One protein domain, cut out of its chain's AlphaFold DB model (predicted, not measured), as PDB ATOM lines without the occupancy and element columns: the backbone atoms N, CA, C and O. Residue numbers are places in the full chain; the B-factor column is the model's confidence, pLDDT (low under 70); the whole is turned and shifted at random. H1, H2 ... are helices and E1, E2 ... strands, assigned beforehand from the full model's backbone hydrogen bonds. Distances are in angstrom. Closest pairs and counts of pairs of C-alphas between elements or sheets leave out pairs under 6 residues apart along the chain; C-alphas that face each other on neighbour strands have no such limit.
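This is residues 13 to 128 of the 246 residues of an uncharacterized protein of Planctomycetes bacterium (UniProt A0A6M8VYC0). A small parallel sheet of three strands, E1, E2 and E3, is the core of three layers, helices on both faces of a sheet, with H2 packed on one face and the long H5 on the other. H1 packs on H2, the short H4 packs on H2 as well, and residues 19 to 24 of the opening stretch stick out. The printed part has 116 residues, with five named helices and three named strands in the order H1 E1 H2 E2 H3 H4 E3 H5; the sheet's order is E1 E2 E3, and the class is mixed, helices and strands. The whole is compact, with a radius of gyration of the C-alphas of 15.0 A and spans of 43 by 39 by 27 A.

Residues 13 to 28 hold no named element. H1, residues 29 to 39, begins at C-alpha 29 (-13.234, 32.888, 21.145) and is 15.9 A long. E1 is residues 43 to 46. H2, residues 50 to 61, is 17.1 A long, and E2, residues 69 to 74, is 16.2 A long. H3 is residues 83 to 86, H4 residues 88 to 91 and E3 residues 98 to 101. H5, residues 109 to 126, is 25.8 A long and ends at C-alpha 126 (-16.453, 56.415, 6.486).

E1 and E2 are parallel at 6 degrees, with N 70 and O 43 within hydrogen-bond range at 2.8 A. E2 and E3 are parallel at 35 degrees, with N 99 and O 71 at 2.8 A. E1, H2, E2 and E2, H3 H4, E3 are strand-helix-strand units, parallel neighbour strands with helices between, each with a right-handed crossover. H5 is on the sheet at a height of 10.2 A, over E1 and E2, and runs along the strands, at 5 degrees to E2 on the local plane; the closest C-alphas of H5 and E2 are those of Ala 118 and Leu 70, 7.3 A apart. H2 is on the sheet, and its closest C-alphas to E1 are those of Thr 52 and Phe 46, 7.3 A. H2 touches H1 with residues 55 to 59 alone, at a steep tilt of 47 degrees, the same way, closest at C-alphas 59 and 34, 6.8 A. H2 touches H4, closest at C-alphas 57 and 88, 5.1 A. H3 and H4 meet only through their link. H2 and H5 are apart. In H1, H2 and H5 every O i to N i+4 pair is within hydrogen-bond range; H3 and H4 are too short for such a pair.

The two C-alphas farthest apart, those of Lys 22 and Ser 79, are 44.3 A apart. The printed part has no cut, and no link is long. Mean pLDDT of the printed part is 82.7; residues 19 to 27, 97, 103 to 107 and 127 to 128 are under 70.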
ATOM      1  N   GLU A  13     -11.448  33.172  11.269       83.75
ATOM      2  CA  GLU A  13     -10.435  32.182  11.634       83.75
ATOM      3  C   GLU A  13      -8.986  32.691  11.523       83.75
ATOM      4  O   GLU A  13      -8.096  32.133  12.166       83.75
ATOM      5  N   ASP A  14      -8.749  33.766  10.764       88.00
ATOM      6  CA  ASP A  14      -7.426  34.372  10.577       88.00
ATOM      7  C   ASP A  14      -7.088  35.400  11.672       88.00
ATOM      8  O   ASP A  14      -6.042  36.057  11.610       88.00
ATOM      9  N   ILE A  15      -7.959  35.575  12.673       87.44
ATOM     10  CA  ILE A  15      -7.695  36.475  13.794       87.44
ATOM     11  C   ILE A  15      -6.407  36.018  14.516       87.44
ATOM     12  O   ILE A  15      -6.330  34.878  14.991       87.44
ATOM     13  N   PRO A  16      -5.375  36.885  14.625       84.56
ATOM     14  CA  PRO A  16      -4.057  36.502  15.140       84.56
ATOM     15  C   PRO A  16      -4.087  35.852  16.527       84.56
ATOM     16  O   PRO A  16      -3.288  34.960  16.823       84.56
ATOM     17  N   GLU A  17      -5.015  36.283  17.380       84.38
ATOM     18  CA  GLU A  17      -5.201  35.790  18.739       84.38
ATOM     19  C   GLU A  17      -5.616  34.309  18.799       84.38
ATOM     20  O   GLU A  17      -5.345  33.663  19.811       84.38
ATOM     21  N   PHE A  18      -6.176  33.740  17.723       80.56
ATOM     22  CA  PHE A  18      -6.505  32.308  17.640       80.56
ATOM     23  C   PHE A  18      -5.305  31.420  17.310       80.56
ATOM     24  O   PHE A  18      -5.295  30.240  17.650       80.56
ATOM     25  N   SER A  19      -4.257  31.979  16.700       69.19
ATOM     26  CA  SER A  19      -3.047  31.233  16.320       69.19
ATOM     27  C   SER A  19      -2.013  31.121  17.449       69.19
ATOM     28  O   SER A  19      -1.013  30.409  17.325       69.19
ATOM     29  N   ALA A  20      -2.207  31.826  18.567       64.88
ATOM     30  CA  ALA A  20      -1.261  31.813  19.675       64.88
ATOM     31  C   ALA A  20      -1.359  30.501  20.480       64.88
ATOM     32  O   ALA A  20      -2.312  30.276  21.218       64.88
ATOM     33  N   ALA A  21      -0.308  29.671  20.427       55.31
ATOM     34  CA  ALA A  21      -0.188  28.376  21.123       55.31
ATOM     35  C   ALA A  21      -0.309  28.423  22.667       55.31
ATOM     36  O   ALA A  21      -0.251  27.392  23.336       55.31
ATOM     37  N   LYS A  22      -0.450  29.614  23.255       51.31
ATOM     38  CA  LYS A  22      -0.792  29.815  24.663       51.31
ATOM     39  C   LYS A  22      -1.847  30.914  24.734       51.31
ATOM     40  O   LYS A  22      -1.509  32.052  24.394       51.31
ATOM     41  N   PRO A  23      -3.070  30.635  25.213       46.31
ATOM     42  CA  PRO A  23      -4.036  31.693  25.441       46.31
ATOM     43  C   PRO A  23      -3.453  32.610  26.520       46.31
ATOM     44  O   PRO A  23      -3.333  32.232  27.683       46.31
ATOM     45  N   ARG A  24      -3.038  33.822  26.143       55.78
ATOM     46  CA  ARG A  24      -2.696  34.878  27.110       55.78
ATOM     47  C   ARG A  24      -3.943  35.563  27.676       55.78
ATOM     48  O   ARG A  24      -3.821  36.575  28.355       55.78
ATOM     49  N   VAL A  25      -5.135  35.037  27.406       55.88
ATOM     50  CA  VAL A  25      -6.386  35.752  27.637       55.88
ATOM     51  C   VAL A  25      -7.417  34.794  28.219       55.88
ATOM     52  O   VAL A  25      -7.702  33.747  27.652       55.88
ATOM     53  N   SER A  26      -8.004  35.174  29.348       59.47
ATOM     54  CA  SER A  26      -9.163  34.533  29.976       59.47
ATOM     55  C   SER A  26     -10.474  34.767  29.202       59.47
ATOM     56  O   SER A  26     -11.535  34.830  29.817       59.47
ATOM     57  N   LYS A  27     -10.405  35.007  27.887       68.50
ATOM     58  CA  LYS A  27     -11.556  35.326  27.032       68.50
ATOM     59  C   LYS A  27     -11.801  34.168  26.081       68.50
ATOM     60  O   LYS A  27     -10.862  33.636  25.495       68.50
ATOM     61  N   ASP A  28     -13.062  33.784  25.963       85.06
ATOM     62  CA  ASP A  28     -13.522  32.818  24.977       85.06
ATOM     63  C   ASP A  28     -13.383  33.378  23.547       85.06
ATOM     64  O   ASP A  28     -13.228  34.586  23.348       85.06
ATOM     65  N   HIS A  29     -13.418  32.494  22.545       85.62
ATOM     66  CA  HIS A  29     -13.234  32.888  21.145       85.62
ATOM     67  C   HIS A  29     -14.280  33.910  20.686       85.62
ATOM     68  O   HIS A  29     -13.915  34.893  20.051       85.62
ATOM     69  N   LEU A  30     -15.543  33.742  21.089       88.31
ATOM     70  CA  LEU A  30     -16.634  34.633  20.694       88.31
ATOM     71  C   LEU A  30     -16.402  36.061  21.208       88.31
ATOM     72  O   LEU A  30     -16.611  37.025  20.474       88.31
ATOM     73  N   SER A  31     -15.902  36.212  22.438       89.19
ATOM     74  CA  SER A  31     -15.501  37.516  22.980       89.19
ATOM     75  C   SER A  31     -14.427  38.207  22.125       89.19
ATOM     76  O   SER A  31     -14.489  39.418  21.917       89.19
ATOM     77  N   ILE A  32     -13.454  37.452  21.603       90.19
ATOM     78  CA  ILE A  32     -12.407  37.989  20.719       90.19
ATOM     79  C   ILE A  32     -13.009  38.414  19.372       90.19
ATOM     80  O   ILE A  32     -12.735  39.518  18.903       90.19
ATOM     81  N   GLU A  33     -13.862  37.589  18.762       91.06
ATOM     82  CA  GLU A  33     -14.500  37.924  17.480       91.06
ATOM     83  C   GLU A  33     -15.369  39.179  17.583       91.06
ATOM     84  O   GLU A  33     -15.338  40.022  16.687       91.06
ATOM     85  N   VAL A  34     -16.088  39.351  18.699       92.94
ATOM     86  CA  VAL A  34     -16.857  40.569  18.989       92.94
ATOM     87  C   VAL A  34     -15.944  41.800  18.989       92.94
ATOM     88  O   VAL A  34     -16.257  42.780  18.315       92.94
ATOM     89  N   GLU A  35     -14.785  41.758  19.652       92.44
ATOM     90  CA  GLU A  35     -13.839  42.889  19.668       92.44
ATOM     91  C   GLU A  35     -13.318  43.253  18.269       92.44
ATOM     92  O   GLU A  35     -13.179  44.435  17.926       92.44
ATOM     93  N   TRP A  36     -13.045  42.255  17.429       93.56
ATOM     94  CA  TRP A  36     -12.620  42.472  16.044       93.56
ATOM     95  C   TRP A  36     -13.762  42.999  15.162       93.56
ATOM     96  O   TRP A  36     -13.564  43.910  14.345       93.56
ATOM     97  N   ALA A  37     -14.982  42.511  15.369       93.81
ATOM     98  CA  ALA A  37     -16.191  43.003  14.720       93.81
ATOM     99  C   ALA A  37     -16.491  44.475  15.082       93.81
ATOM    100  O   ALA A  37     -16.882  45.279  14.222       93.81
ATOM    101  N   GLU A  38     -16.229  44.896  16.322       93.88
ATOM    102  CA  GLU A  38     -16.357  46.300  16.734       93.88
ATOM    103  C   GLU A  38     -15.400  47.236  15.987       93.88
ATOM    104  O   GLU A  38     -15.758  48.382  15.689       93.88
ATOM    105  N   ARG A  39     -14.213  46.752  15.614       92.25
ATOM    106  CA  ARG A  39     -13.212  47.525  14.856       92.25
ATOM    107  C   ARG A  39     -13.441  47.504  13.347       92.25
ATOM    108  O   ARG A  39     -12.929  48.372  12.643       92.25
ATOM    109  N   SER A  40     -14.217  46.543  12.860       91.94
ATOM    110  CA  SER A  40     -14.497  46.357  11.436       91.94
ATOM    111  C   SER A  40     -15.484  47.395  10.891       91.94
ATOM    112  O   SER A  40     -16.301  47.946  11.630       91.94
ATOM    113  N   ASP A  41     -15.423  47.663   9.586       90.50
ATOM    114  CA  ASP A  41     -16.324  48.608   8.898       90.50
ATOM    115  C   ASP A  41     -17.569  47.932   8.318       90.50
ATOM    116  O   ASP A  41     -18.631  48.544   8.200       90.50
ATOM    117  N   LEU A  42     -17.408  46.668   7.944       91.75
ATOM    118  CA  LEU A  42     -18.403  45.787   7.359       91.75
ATOM    119  C   LEU A  42     -18.048  44.372   7.809       91.75
ATOM    120  O   LEU A  42     -16.872  44.014   7.820       91.75
ATOM    121  N   ILE A  43     -19.056  43.583   8.148       93.44
ATOM    122  CA  ILE A  43     -18.908  42.177   8.510       93.44
ATOM    123  C   ILE A  43     -19.799  41.396   7.560       93.44
ATOM    124  O   ILE A  43     -21.000  41.652   7.480       93.44
ATOM    125  N   VAL A  44     -19.203  40.470   6.818       91.44
ATOM    126  CA  VAL A  44     -19.924  39.612   5.881       91.44
ATOM    127  C   VAL A  44     -19.986  38.217   6.476       91.44
ATOM    128  O   VAL A  44     -18.948  37.616   6.721       91.44
ATOM    129  N   MET A  45     -21.195  37.715   6.710       91.25
ATOM    130  CA  MET A  45     -21.413  36.406   7.321       91.25
ATOM    131  C   MET A  45     -22.172  35.491   6.372       91.25
ATOM    132  O   MET A  45     -23.230  35.864   5.866       91.25
ATOM    133  N   PHE A  46     -21.668  34.274   6.194       88.88
ATOM    134  CA  PHE A  46     -22.375  33.185   5.529       88.88
ATOM    135  C   PHE A  46     -22.811  32.181   6.595       88.88
ATOM    136  O   PHE A  46     -21.973  31.556   7.239       88.88
ATOM    137  N   LEU A  47     -24.117  32.054   6.813       88.81
ATOM    138  CA  LEU A  47     -24.665  31.149   7.820       88.81
ATOM    139  C   LEU A  47     -24.616  29.718   7.285       88.81
ATOM    140  O   LEU A  47     -25.432  29.336   6.449       88.81
ATOM    141  N   GLY A  48     -23.644  28.938   7.757       79.44
ATOM    142  CA  GLY A  48     -23.414  27.569   7.278       79.44
ATOM    143  C   GLY A  48     -23.041  26.566   8.366       79.44
ATOM    144  O   GLY A  48     -23.059  25.362   8.123       79.44
ATOM    145  N   SER A  49     -22.726  27.032   9.575       85.00
ATOM    146  CA  SER A  49     -22.301  26.184  10.691       85.00
ATOM    147  C   SER A  49     -22.905  26.644  12.016       85.00
ATOM    148  O   SER A  49     -23.317  27.795  12.161       85.00
ATOM    149  N   ALA A  50     -22.904  25.761  13.018       85.06
ATOM    150  CA  ALA A  50     -23.317  26.120  14.374       85.06
ATOM    151  C   ALA A  50     -22.514  27.312  14.940       85.06
ATOM    152  O   ALA A  50     -23.101  28.153  15.612       85.06
ATOM    153  N   GLY A  51     -21.221  27.431  14.600       85.94
ATOM    154  CA  GLY A  51     -20.379  28.575  14.982       85.94
ATOM    155  C   GLY A  51     -20.925  29.896  14.440       85.94
ATOM    156  O   GLY A  51     -21.307  30.769  15.217       85.94
ATOM    157  N   THR A  52     -21.153  29.969  13.123       88.50
ATOM    158  CA  THR A  52     -21.705  31.176  12.475       88.50
ATOM    159  C   THR A  52     -23.097  31.560  12.993       88.50
ATOM    160  O   THR A  52     -23.467  32.733  12.972       88.50
ATOM    161  N   ILE A  53     -23.874  30.585  13.491       87.56
ATOM    162  CA  ILE A  53     -25.191  30.799  14.116       87.56
ATOM    163  C   ILE A  53     -25.055  31.403  15.528       87.56
ATOM    164  O   ILE A  53     -25.843  32.272  15.922       87.56
ATOM    165  N   SER A  54     -24.061  30.966  16.298       88.62
ATOM    166  CA  SER A  54     -23.736  31.567  17.594       88.62
ATOM    167  C   SER A  54     -23.211  32.995  17.426       88.62
ATOM    168  O   SER A  54     -23.721  33.912  18.076       88.62
ATOM    169  N   GLU A  55     -22.279  33.204  16.497       92.44
ATOM    170  CA  GLU A  55     -21.702  34.514  16.169       92.44
ATOM    171  C   GLU A  55     -22.768  35.521  15.735       92.44
ATOM    172  O   GLU A  55     -22.836  36.619  16.287       92.44
ATOM    173  N   ILE A  56     -23.662  35.151  14.804       93.25
ATOM    174  CA  ILE A  56     -24.685  36.088  14.315       93.25
ATOM    175  C   ILE A  56     -25.602  36.555  15.442       93.25
ATOM    176  O   ILE A  56     -26.018  37.711  15.461       93.25
ATOM    177  N   THR A  57     -25.892  35.684  16.408       91.31
ATOM    178  CA  THR A  57     -26.715  36.044  17.565       91.31
ATOM    179  C   THR A  57     -25.999  37.086  18.427       91.31
ATOM    180  O   THR A  57     -26.576  38.131  18.731       91.31
ATOM    181  N   ALA A  58     -24.725  36.856  18.758       92.94
ATOM    182  CA  ALA A  58     -23.919  37.791  19.544       92.94
ATOM    183  C   ALA A  58     -23.710  39.138  18.827       92.94
ATOM    184  O   ALA A  58     -23.841  40.211  19.427       92.94
ATOM    185  N   PHE A  59     -23.449  39.096  17.522       95.12
ATOM    186  CA  PHE A  59     -23.230  40.287  16.708       95.12
ATOM    187  C   PHE A  59     -24.514  41.091  16.511       95.12
ATOM    188  O   PHE A  59     -24.485  42.319  16.591       95.12
ATOM    189  N   ALA A  60     -25.653  40.427  16.297       93.25
ATOM    190  CA  ALA A  60     -26.936  41.103  16.150       93.25
ATOM    191  C   ALA A  60     -27.403  41.749  17.466       93.25
ATOM    192  O   ALA A  60     -28.027  42.808  17.440       93.25
ATOM    193  N   MET A  61     -27.074  41.172  18.625       92.06
ATOM    194  CA  MET A  61     -27.387  41.784  19.924       92.06
ATOM    195  C   MET A  61     -26.485  42.978  20.268       92.06
ATOM    196  O   MET A  61     -26.877  43.838  21.057       92.06
ATOM    197  N   THR A  62     -25.300  43.070  19.665       93.88
ATOM    198  CA  THR A  62     -24.354  44.157  19.927       93.88
ATOM    199  C   THR A  62     -24.671  45.389  19.071       93.88
ATOM    200  O   THR A  62     -24.513  45.386  17.849       93.88
ATOM    201  N   GLN A  63     -25.090  46.486  19.712       92.25
ATOM    202  CA  GLN A  63     -25.575  47.697  19.031       92.25
ATOM    203  C   GLN A  63     -24.535  48.356  18.106       92.25
ATOM    204  O   GLN A  63     -24.908  48.921  17.077       92.25
ATOM    205  N   SER A  64     -23.245  48.284  18.452       93.19
ATOM    206  CA  SER A  64     -22.134  48.811  17.644       93.19
ATOM    207  C   SER A  64     -21.844  47.950  16.404       93.19
ATOM    208  O   SER A  64     -21.349  48.471  15.402       93.19
ATOM    209  N   ILE A  65     -22.173  46.653  16.446       94.62
ATOM    210  CA  ILE A  65     -21.836  45.661  15.415       94.62
ATOM    211  C   ILE A  65     -22.981  45.469  14.423       94.62
ATOM    212  O   ILE A  65     -22.748  45.488  13.216       94.62
ATOM    213  N   ASN A  66     -24.218  45.344  14.909       93.44
ATOM    214  CA  ASN A  66     -25.400  45.075  14.085       93.44
ATOM    215  C   ASN A  66     -25.513  45.958  12.814       93.44
ATOM    216  O   ASN A  66     -25.730  45.409  11.732       93.44
ATOM    217  N   PRO A  67     -25.247  47.284  12.852       91.38
ATOM    218  CA  PRO A  67     -25.314  48.148  11.669       91.38
ATOM    219  C   PRO A  67     -24.307  47.821  10.549       91.38
ATOM    220  O   PRO A  67     -24.368  48.429   9.473       91.38
ATOM    221  N   LYS A  68     -23.351  46.926  10.814       92.00
ATOM    222  CA  LYS A  68     -22.258  46.531   9.921       92.00
ATOM    223  C   LYS A  68     -22.476  45.148   9.302       92.00
ATOM    224  O   LYS A  68     -21.643  44.729   8.504       92.00
ATOM    225  N   LEU A  69     -23.539  44.436   9.680       93.56
ATOM    226  CA  LEU A  69     -23.772  43.054   9.269       93.56
ATOM    227  C   LEU A  69     -24.387  42.960   7.869       93.56
ATOM    228  O   LEU A  69     -25.491  43.439   7.621       93.56
ATOM    229  N   LEU A  70     -23.704  42.245   6.981       92.00
ATOM    230  CA  LEU A  70     -24.245  41.707   5.741       92.00
ATOM    231  C   LEU A  70     -24.326  40.186   5.878       92.00
ATOM    232  O   LEU A  70     -23.300  39.515   5.943       92.00
ATOM    233  N   VAL A  71     -25.542  39.648   5.916       92.25
ATOM    234  CA  VAL A  71     -25.765  38.230   6.228       92.25
ATOM    235  C   VAL A  71     -26.307  37.494   5.012       92.25
ATOM    236  O   VAL A  71     -27.258  37.950   4.379       92.25
ATOM    237  N   PHE A  72     -25.733  36.337   4.717       89.88
ATOM    238  CA  PHE A  72     -26.207  35.399   3.710       89.88
ATOM    239  C   PHE A  72     -26.681  34.127   4.410       89.88
ATOM    240  O   PHE A  72     -25.920  33.498   5.142       89.88
ATOM    241  N   ASN A  73     -27.942  33.768   4.201       89.06
ATOM    242  CA  ASN A  73     -28.527  32.516   4.668       89.06
ATOM    243  C   ASN A  73     -28.739  31.564   3.483       89.06
ATOM    244  O   ASN A  73     -28.813  32.006   2.339       89.06
ATOM    245  N   ASP A  74     -28.864  30.267   3.743       85.81
ATOM    246  CA  ASP A  74     -29.129  29.290   2.685       85.81
ATOM    247  C   ASP A  74     -30.538  29.488   2.096       85.81
ATOM    248  O   ASP A  74     -31.521  29.609   2.834       85.81
ATOM    249  N   GLU A  75     -30.640  29.505   0.764       85.81
ATOM    250  CA  GLU A  75     -31.889  29.632  -0.003       85.81
ATOM    251  C   GLU A  75     -32.995  28.679   0.455       85.81
ATOM    252  O   GLU A  75     -34.164  29.070   0.522       85.81
ATOM    253  N   ARG A  76     -32.639  27.463   0.880       85.00
ATOM    254  CA  ARG A  76     -33.589  26.472   1.408       85.00
ATOM    255  C   ARG A  76     -34.342  26.973   2.642       85.00
ATOM    256  O   ARG A  76     -35.433  26.481   2.933       85.00
ATOM    257  N   TYR A  77     -33.803  27.962   3.354       85.62
ATOM    258  CA  TYR A  77     -34.432  28.562   4.526       85.62
ATOM    259  C   TYR A  77     -35.260  29.822   4.232       85.62
ATOM    260  O   TYR A  77     -35.883  30.330   5.161       85.62
ATOM    261  N   ARG A  78     -35.341  30.310   2.980       84.88
ATOM    262  CA  ARG A  78     -36.051  31.563   2.627       84.88
ATOM    263  C   ARG A  78     -37.499  31.616   3.099       84.88
ATOM    264  O   ARG A  78     -37.960  32.650   3.577       84.88
ATOM    265  N   SER A  79     -38.212  30.506   2.966       84.25
ATOM    266  CA  SER A  79     -39.615  30.380   3.380       84.25
ATOM    267  C   SER A  79     -39.797  29.390   4.528       84.25
ATOM    268  O   SER A  79     -40.924  29.048   4.879       84.25
ATOM    269  N   ALA A  80     -38.696  28.924   5.121       85.69
ATOM    270  CA  ALA A  80     -38.745  27.973   6.213       85.69
ATOM    271  C   ALA A  80     -38.973  28.692   7.545       85.69
ATOM    272  O   ALA A  80     -38.328  29.688   7.878       85.69
ATOM    273  N   SER A  81     -39.855  28.118   8.353       86.88
ATOM    274  CA  SER A  81     -39.952  28.427   9.772       86.88
ATOM    275  C   SER A  81     -38.801  27.723  10.501       86.88
ATOM    276  O   SER A  81     -38.904  26.537  10.802       86.88
ATOM    277  N   SER A  82     -37.697  28.427  10.750       85.12
ATOM    278  CA  SER A  82     -36.492  27.875  11.378       85.12
ATOM    279  C   SER A  82     -36.047  28.720  12.568       85.12
ATOM    280  O   SER A  82     -36.449  29.875  12.715       85.12
ATOM    281  N   PHE A  83     -35.173  28.156  13.408       86.62
ATOM    282  CA  PHE A  83     -34.543  28.902  14.501       86.62
ATOM    283  C   PHE A  83     -33.893  30.202  13.997       86.62
ATOM    284  O   PHE A  83     -34.039  31.247  14.623       86.62
ATOM    285  N   LEU A  84     -33.250  30.165  12.823       86.50
ATOM    286  CA  LEU A  84     -32.604  31.336  12.228       86.50
ATOM    287  C   LEU A  84     -33.607  32.414  11.814       86.50
ATOM    288  O   LEU A  84     -33.422  33.580  12.166       86.50
ATOM    289  N   THR A  85     -34.671  32.037  11.096       85.44
ATOM    290  CA  THR A  85     -35.669  32.989  10.573       85.44
ATOM    291  C   THR A  85     -36.601  33.536  11.654       85.44
ATOM    292  O   THR A  85     -37.172  34.619  11.493       85.44
ATOM    293  N   GLN A  86     -36.750  32.821  12.773       86.75
ATOM    294  CA  GLN A  86     -37.554  33.260  13.914       86.75
ATOM    295  C   GLN A  86     -36.754  33.936  15.030       86.75
ATOM    296  O   GLN A  86     -37.346  34.679  15.810       86.75
ATOM    297  N   GLY A  87     -35.446  33.698  15.109       88.25
ATOM    298  CA  GLY A  87     -34.579  34.229  16.156       88.25
ATOM    299  C   GLY A  87     -33.544  35.212  15.601       88.25
ATOM    300  O   GLY A  87     -33.906  36.360  15.337       88.25
ATOM    301  N   PRO A  88     -32.273  34.806  15.413       88.00
ATOM    302  CA  PRO A  88     -31.163  35.731  15.161       88.00
ATOM    303  C   PRO A  88     -31.361  36.689  13.981       88.00
ATOM    304  O   PRO A  88     -31.022  37.865  14.089       88.00
ATOM    305  N   LEU A  89     -31.976  36.248  12.876       89.94
ATOM    306  CA  LEU A  89     -32.209  37.129  11.724       89.94
ATOM    307  C   LEU A  89     -33.222  38.244  12.014       89.94
ATOM    308  O   LEU A  89     -33.151  39.301  11.391       89.94
ATOM    309  N   ARG A  90     -34.141  38.049  12.970       89.38
ATOM    310  CA  ARG A  90     -35.086  39.095  13.401       89.38
ATOM    311  C   ARG A  90     -34.441  40.155  14.288       89.38
ATOM    312  O   ARG A  90     -35.028  41.218  14.465       89.38
ATOM    313  N   LEU A  91     -33.260  39.874  14.841       90.75
ATOM    314  CA  LEU A  91     -32.494  40.832  15.640       90.75
ATOM    315  C   LEU A  91     -31.727  41.831  14.763       90.75
ATOM    316  O   LEU A  91     -31.279  42.863  15.259       90.75
ATOM    317  N   LEU A  92     -31.575  41.555  13.464       90.25
ATOM    318  CA  LEU A  92     -30.953  42.483  12.522       90.25
ATOM    319  C   LEU A  92     -31.758  43.782  12.426       90.25
ATOM    320  O   LEU A  92     -32.988  43.775  12.377       90.25
ATOM    321  N   GLN A  93     -31.059  44.916  12.367       85.19
ATOM    322  CA  GLN A  93     -31.725  46.203  12.176       85.19
ATOM    323  C   GLN A  93     -32.479  46.240  10.834       85.19
ATOM    324  O   GLN A  93     -31.988  45.689   9.850       85.19
ATOM    325  N   PRO A  94     -33.609  46.970  10.731       77.62
ATOM    326  CA  PRO A  94     -34.403  47.044   9.495       77.62
ATOM    327  C   PRO A  94     -33.634  47.556   8.268       77.62
ATOM    328  O   PRO A  94     -34.029  47.325   7.127       77.62
ATOM    329  N   THR A  95     -32.554  48.301   8.497       72.50
ATOM    330  CA  THR A  95     -31.665  48.823   7.456       72.50
ATOM    331  C   THR A  95     -30.699  47.772   6.914       72.50
ATOM    332  O   THR A  95     -30.159  47.968   5.822       72.50
ATOM    333  N   GLN A  96     -30.486  46.675   7.644       73.56
ATOM    334  CA  GLN A  96     -29.630  45.578   7.222       73.56
ATOM    335  C   GLN A  96     -30.396  44.619   6.335       73.56
ATOM    336  O   GLN A  96     -31.515  44.192   6.621       73.56
ATOM    337  N   LYS A  97     -29.756  44.273   5.226       68.88
ATOM    338  CA  LYS A  97     -30.271  43.276   4.305       68.88
ATOM    339  C   LYS A  97     -29.615  41.952   4.644       68.88
ATOM    340  O   LYS A  97     -28.389  41.868   4.667       68.88
ATOM    341  N   HIS A  98     -30.433  40.934   4.859       79.88
ATOM    342  CA  HIS A  98     -29.981  39.563   4.717       79.88
ATOM    343  C   HIS A  98     -30.406  39.062   3.341       79.88
ATOM    344  O   HIS A  98     -31.486  39.393   2.843       79.88
ATOM    345  N   TYR A  99     -29.528  38.301   2.716       81.88
ATOM    346  CA  TYR A  99     -29.761  37.682   1.427       81.88
ATOM    347  C   TYR A  99     -29.866  36.185   1.625       81.88
ATOM    348  O   TYR A  99     -29.377  35.632   2.610       81.88
ATOM    349  N   TYR A 100     -30.509  35.541   0.668       79.38
ATOM    350  CA  TYR A 100     -30.507  34.102   0.581       79.38
ATOM    351  C   TYR A 100     -29.671  33.717  -0.632       79.38
ATOM    352  O   TYR A 100     -29.806  34.329  -1.692       79.38
ATOM    353  N   ALA A 101     -28.750  32.787  -0.429       77.62
ATOM    354  CA  ALA A 101     -27.830  32.297  -1.436       77.62
ATOM    355  C   ALA A 101     -27.782  30.775  -1.341       77.62
ATOM    356  O   ALA A 101     -27.920  30.210  -0.258       77.62
ATOM    357  N   ASN A 102     -27.596  30.094  -2.466       71.88
ATOM    358  CA  ASN A 102     -27.350  28.663  -2.417       71.88
ATOM    359  C   ASN A 102     -25.943  28.433  -1.833       71.88
ATOM    360  O   ASN A 102     -24.975  29.049  -2.284       71.88
ATOM    361  N   ALA A 103     -25.842  27.586  -0.805       63.88
ATOM    362  CA  ALA A 103     -24.587  27.302  -0.112       63.88
ATOM    363  C   ALA A 103     -23.496  26.779  -1.065       63.88
ATOM    364  O   ALA A 103     -22.316  27.069  -0.867       63.88
ATOM    365  N   ASP A 104     -23.894  26.106  -2.147       66.12
ATOM    366  CA  ASP A 104     -22.979  25.582  -3.166       66.12
ATOM    367  C   ASP A 104     -22.511  26.652  -4.176       66.12
ATOM    368  O   ASP A 104     -21.641  26.390  -5.008       66.12
ATOM    369  N   SER A 105     -23.062  27.873  -4.126       64.06
ATOM    370  CA  SER A 105     -22.818  28.935  -5.111       64.06
ATOM    371  C   SER A 105     -22.469  30.285  -4.476       64.06
ATOM    372  O   SER A 105     -22.948  31.331  -4.907       64.06
ATOM    373  N   ILE A 106     -21.581  30.308  -3.477       60.66
ATOM    374  CA  ILE A 106     -21.068  31.557  -2.865       60.66
ATOM    375  C   ILE A 106     -20.449  32.515  -3.913       60.66
ATOM    376  O   ILE A 106     -20.404  33.727  -3.713       60.66
ATOM    377  N   LEU A 107     -20.020  31.987  -5.064       66.00
ATOM    378  CA  LEU A 107     -19.509  32.754  -6.208       66.00
ATOM    379  C   LEU A 107     -20.593  33.239  -7.184       66.00
ATOM    380  O   LEU A 107     -20.257  33.705  -8.274       66.00
ATOM    381  N   ASP A 108     -21.875  33.147  -6.822       77.88
ATOM    382  CA  ASP A 108     -22.952  33.723  -7.621       77.88
ATOM    383  C   ASP A 108     -22.714  35.231  -7.814       77.88
ATOM    384  O   ASP A 108     -22.365  35.974  -6.888       77.88
ATOM    385  N   VAL A 109     -22.906  35.690  -9.050       73.88
ATOM    386  CA  VAL A 109     -22.786  37.092  -9.449       73.88
ATOM    387  C   VAL A 109     -23.660  37.984  -8.566       73.88
ATOM    388  O   VAL A 109     -23.261  39.108  -8.255       73.88
ATOM    389  N   GLU A 110     -24.826  37.508  -8.129       76.31
ATOM    390  CA  GLU A 110     -25.714  38.272  -7.249       76.31
ATOM    391  C   GLU A 110     -25.133  38.470  -5.843       76.31
ATOM    392  O   GLU A 110     -25.186  39.583  -5.309       76.31
ATOM    393  N   VAL A 111     -24.506  37.436  -5.274       79.69
ATOM    394  CA  VAL A 111     -23.825  37.497  -3.969       79.69
ATOM    395  C   VAL A 111     -22.651  38.466  -4.037       79.69
ATOM    396  O   VAL A 111     -22.548  39.384  -3.220       79.69
ATOM    397  N   LEU A 112     -21.807  38.327  -5.062       78.62
ATOM    398  CA  LEU A 112     -20.664  39.214  -5.272       78.62
ATOM    399  C   LEU A 112     -21.107  40.674  -5.430       78.62
ATOM    400  O   LEU A 112     -20.511  41.568  -4.828       78.62
ATOM    401  N   ARG A 113     -22.196  40.921  -6.169       77.81
ATOM    402  CA  ARG A 113     -22.785  42.260  -6.306       77.81
ATOM    403  C   ARG A 113     -23.300  42.804  -4.978       77.81
ATOM    404  O   ARG A 113     -23.076  43.978  -4.690       77.81
ATOM    405  N   ALA A 114     -23.973  41.990  -4.167       81.94
ATOM    406  CA  ALA A 114     -24.451  42.412  -2.852       81.94
ATOM    407  C   ALA A 114     -23.287  42.824  -1.935       81.94
ATOM    408  O   ALA A 114     -23.359  43.878  -1.294       81.94
ATOM    409  N   VAL A 115     -22.194  42.054  -1.940       83.75
ATOM    410  CA  VAL A 115     -20.961  42.384  -1.209       83.75
ATOM    411  C   VAL A 115     -20.338  43.678  -1.734       83.75
ATOM    412  O   VAL A 115     -20.040  44.566  -0.939       83.75
ATOM    413  N   ASP A 116     -20.198  43.843  -3.051       79.88
ATOM    414  CA  ASP A 116     -19.611  45.054  -3.645       79.88
ATOM    415  C   ASP A 116     -20.425  46.320  -3.317       79.88
ATOM    416  O   ASP A 116     -19.857  47.384  -3.036       79.88
ATOM    417  N   ILE A 117     -21.759  46.221  -3.282       81.88
ATOM    418  CA  ILE A 117     -22.636  47.315  -2.837       81.88
ATOM    419  C   ILE A 117     -22.403  47.629  -1.360       81.88
ATOM    420  O   ILE A 117     -22.240  48.794  -1.003       81.88
ATOM    421  N   ALA A 118     -22.404  46.620  -0.491       84.75
ATOM    422  CA  ALA A 118     -22.232  46.838   0.942       84.75
ATOM    423  C   ALA A 118     -20.855  47.442   1.254       84.75
ATOM    424  O   ALA A 118     -20.755  48.395   2.026       84.75
ATOM    425  N   LEU A 119     -19.811  46.951   0.583       83.88
ATOM    426  CA  LEU A 119     -18.441  47.436   0.711       83.88
ATOM    427  C   LEU A 119     -18.316  48.903   0.292       83.88
ATOM    428  O   LEU A 119     -17.771  49.722   1.029       83.88
ATOM    429  N   SER A 120     -18.863  49.255  -0.872       78.50
ATOM    430  CA  SER A 120     -18.837  50.634  -1.369       78.50
ATOM    431  C   SER A 120     -19.686  51.585  -0.516       78.50
ATOM    432  O   SER A 120     -19.299  52.738  -0.318       78.50
ATOM    433  N   GLN A 121     -20.798  51.116   0.062       82.56
ATOM    434  CA  GLN A 121     -21.583  51.882   1.034       82.56
ATOM    435  C   GLN A 121     -20.830  52.099   2.351       82.56
ATOM    436  O   GLN A 121     -20.814  53.225   2.853       82.56
ATOM    437  N   ALA A 122     -20.202  51.058   2.905       82.19
ATOM    438  CA  ALA A 122     -19.392  51.156   4.118       82.19
ATOM    439  C   ALA A 122     -18.222  52.133   3.916       82.19
ATOM    440  O   ALA A 122     -18.032  53.057   4.711       82.19
ATOM    441  N   TRP A 123     -17.523  52.012   2.784       79.06
ATOM    442  CA  TRP A 123     -16.473  52.941   2.369       79.06
ATOM    443  C   TRP A 123     -16.984  54.388   2.279       79.06
ATOM    444  O   TRP A 123     -16.355  55.303   2.814       79.06
ATOM    445  N   TYR A 124     -18.149  54.602   1.655       78.00
ATOM    446  CA  TYR A 124     -18.740  55.933   1.485       78.00
ATOM    447  C   TYR A 124     -19.114  56.572   2.832       78.00
ATOM    448  O   TYR A 124     -18.822  57.746   3.052       78.00
ATOM    449  N   ARG A 125     -19.695  55.800   3.764       78.75
ATOM    450  CA  ARG A 125     -20.063  56.277   5.113       78.75
ATOM    451  C   ARG A 125     -18.852  56.728   5.933       78.75
ATOM    452  O   ARG A 125     -18.984  57.659   6.719       78.75
ATOM    453  N   LYS A 126     -17.689  56.090   5.753       75.00
ATOM    454  CA  LYS A 126     -16.453  56.415   6.486       75.00
ATOM    455  C   LYS A 126     -15.628  57.549   5.885       75.00
ATOM    456  O   LYS A 126     -14.788  58.102   6.588       75.00
ATOM    457  N   LYS A 127     -15.836  57.914   4.613       68.31
ATOM    458  CA  LYS A 127     -15.057  58.973   3.939       68.31
ATOM    459  C   LYS A 127     -15.878  60.186   3.463       68.31
ATOM    460  O   LYS A 127     -15.598  60.682   2.364       68.31
ATOM    461  N   PRO A 128     -16.823  60.735   4.256       56.06
ATOM    462  CA  PRO A 128     -17.614  61.890   3.829       56.06
ATOM    463  C   PRO A 128     -16.738  63.126   3.581       56.06
ATOM    464  O   PRO A 128     -16.981  63.862   2.628       56.06
TER     465      PRO A 128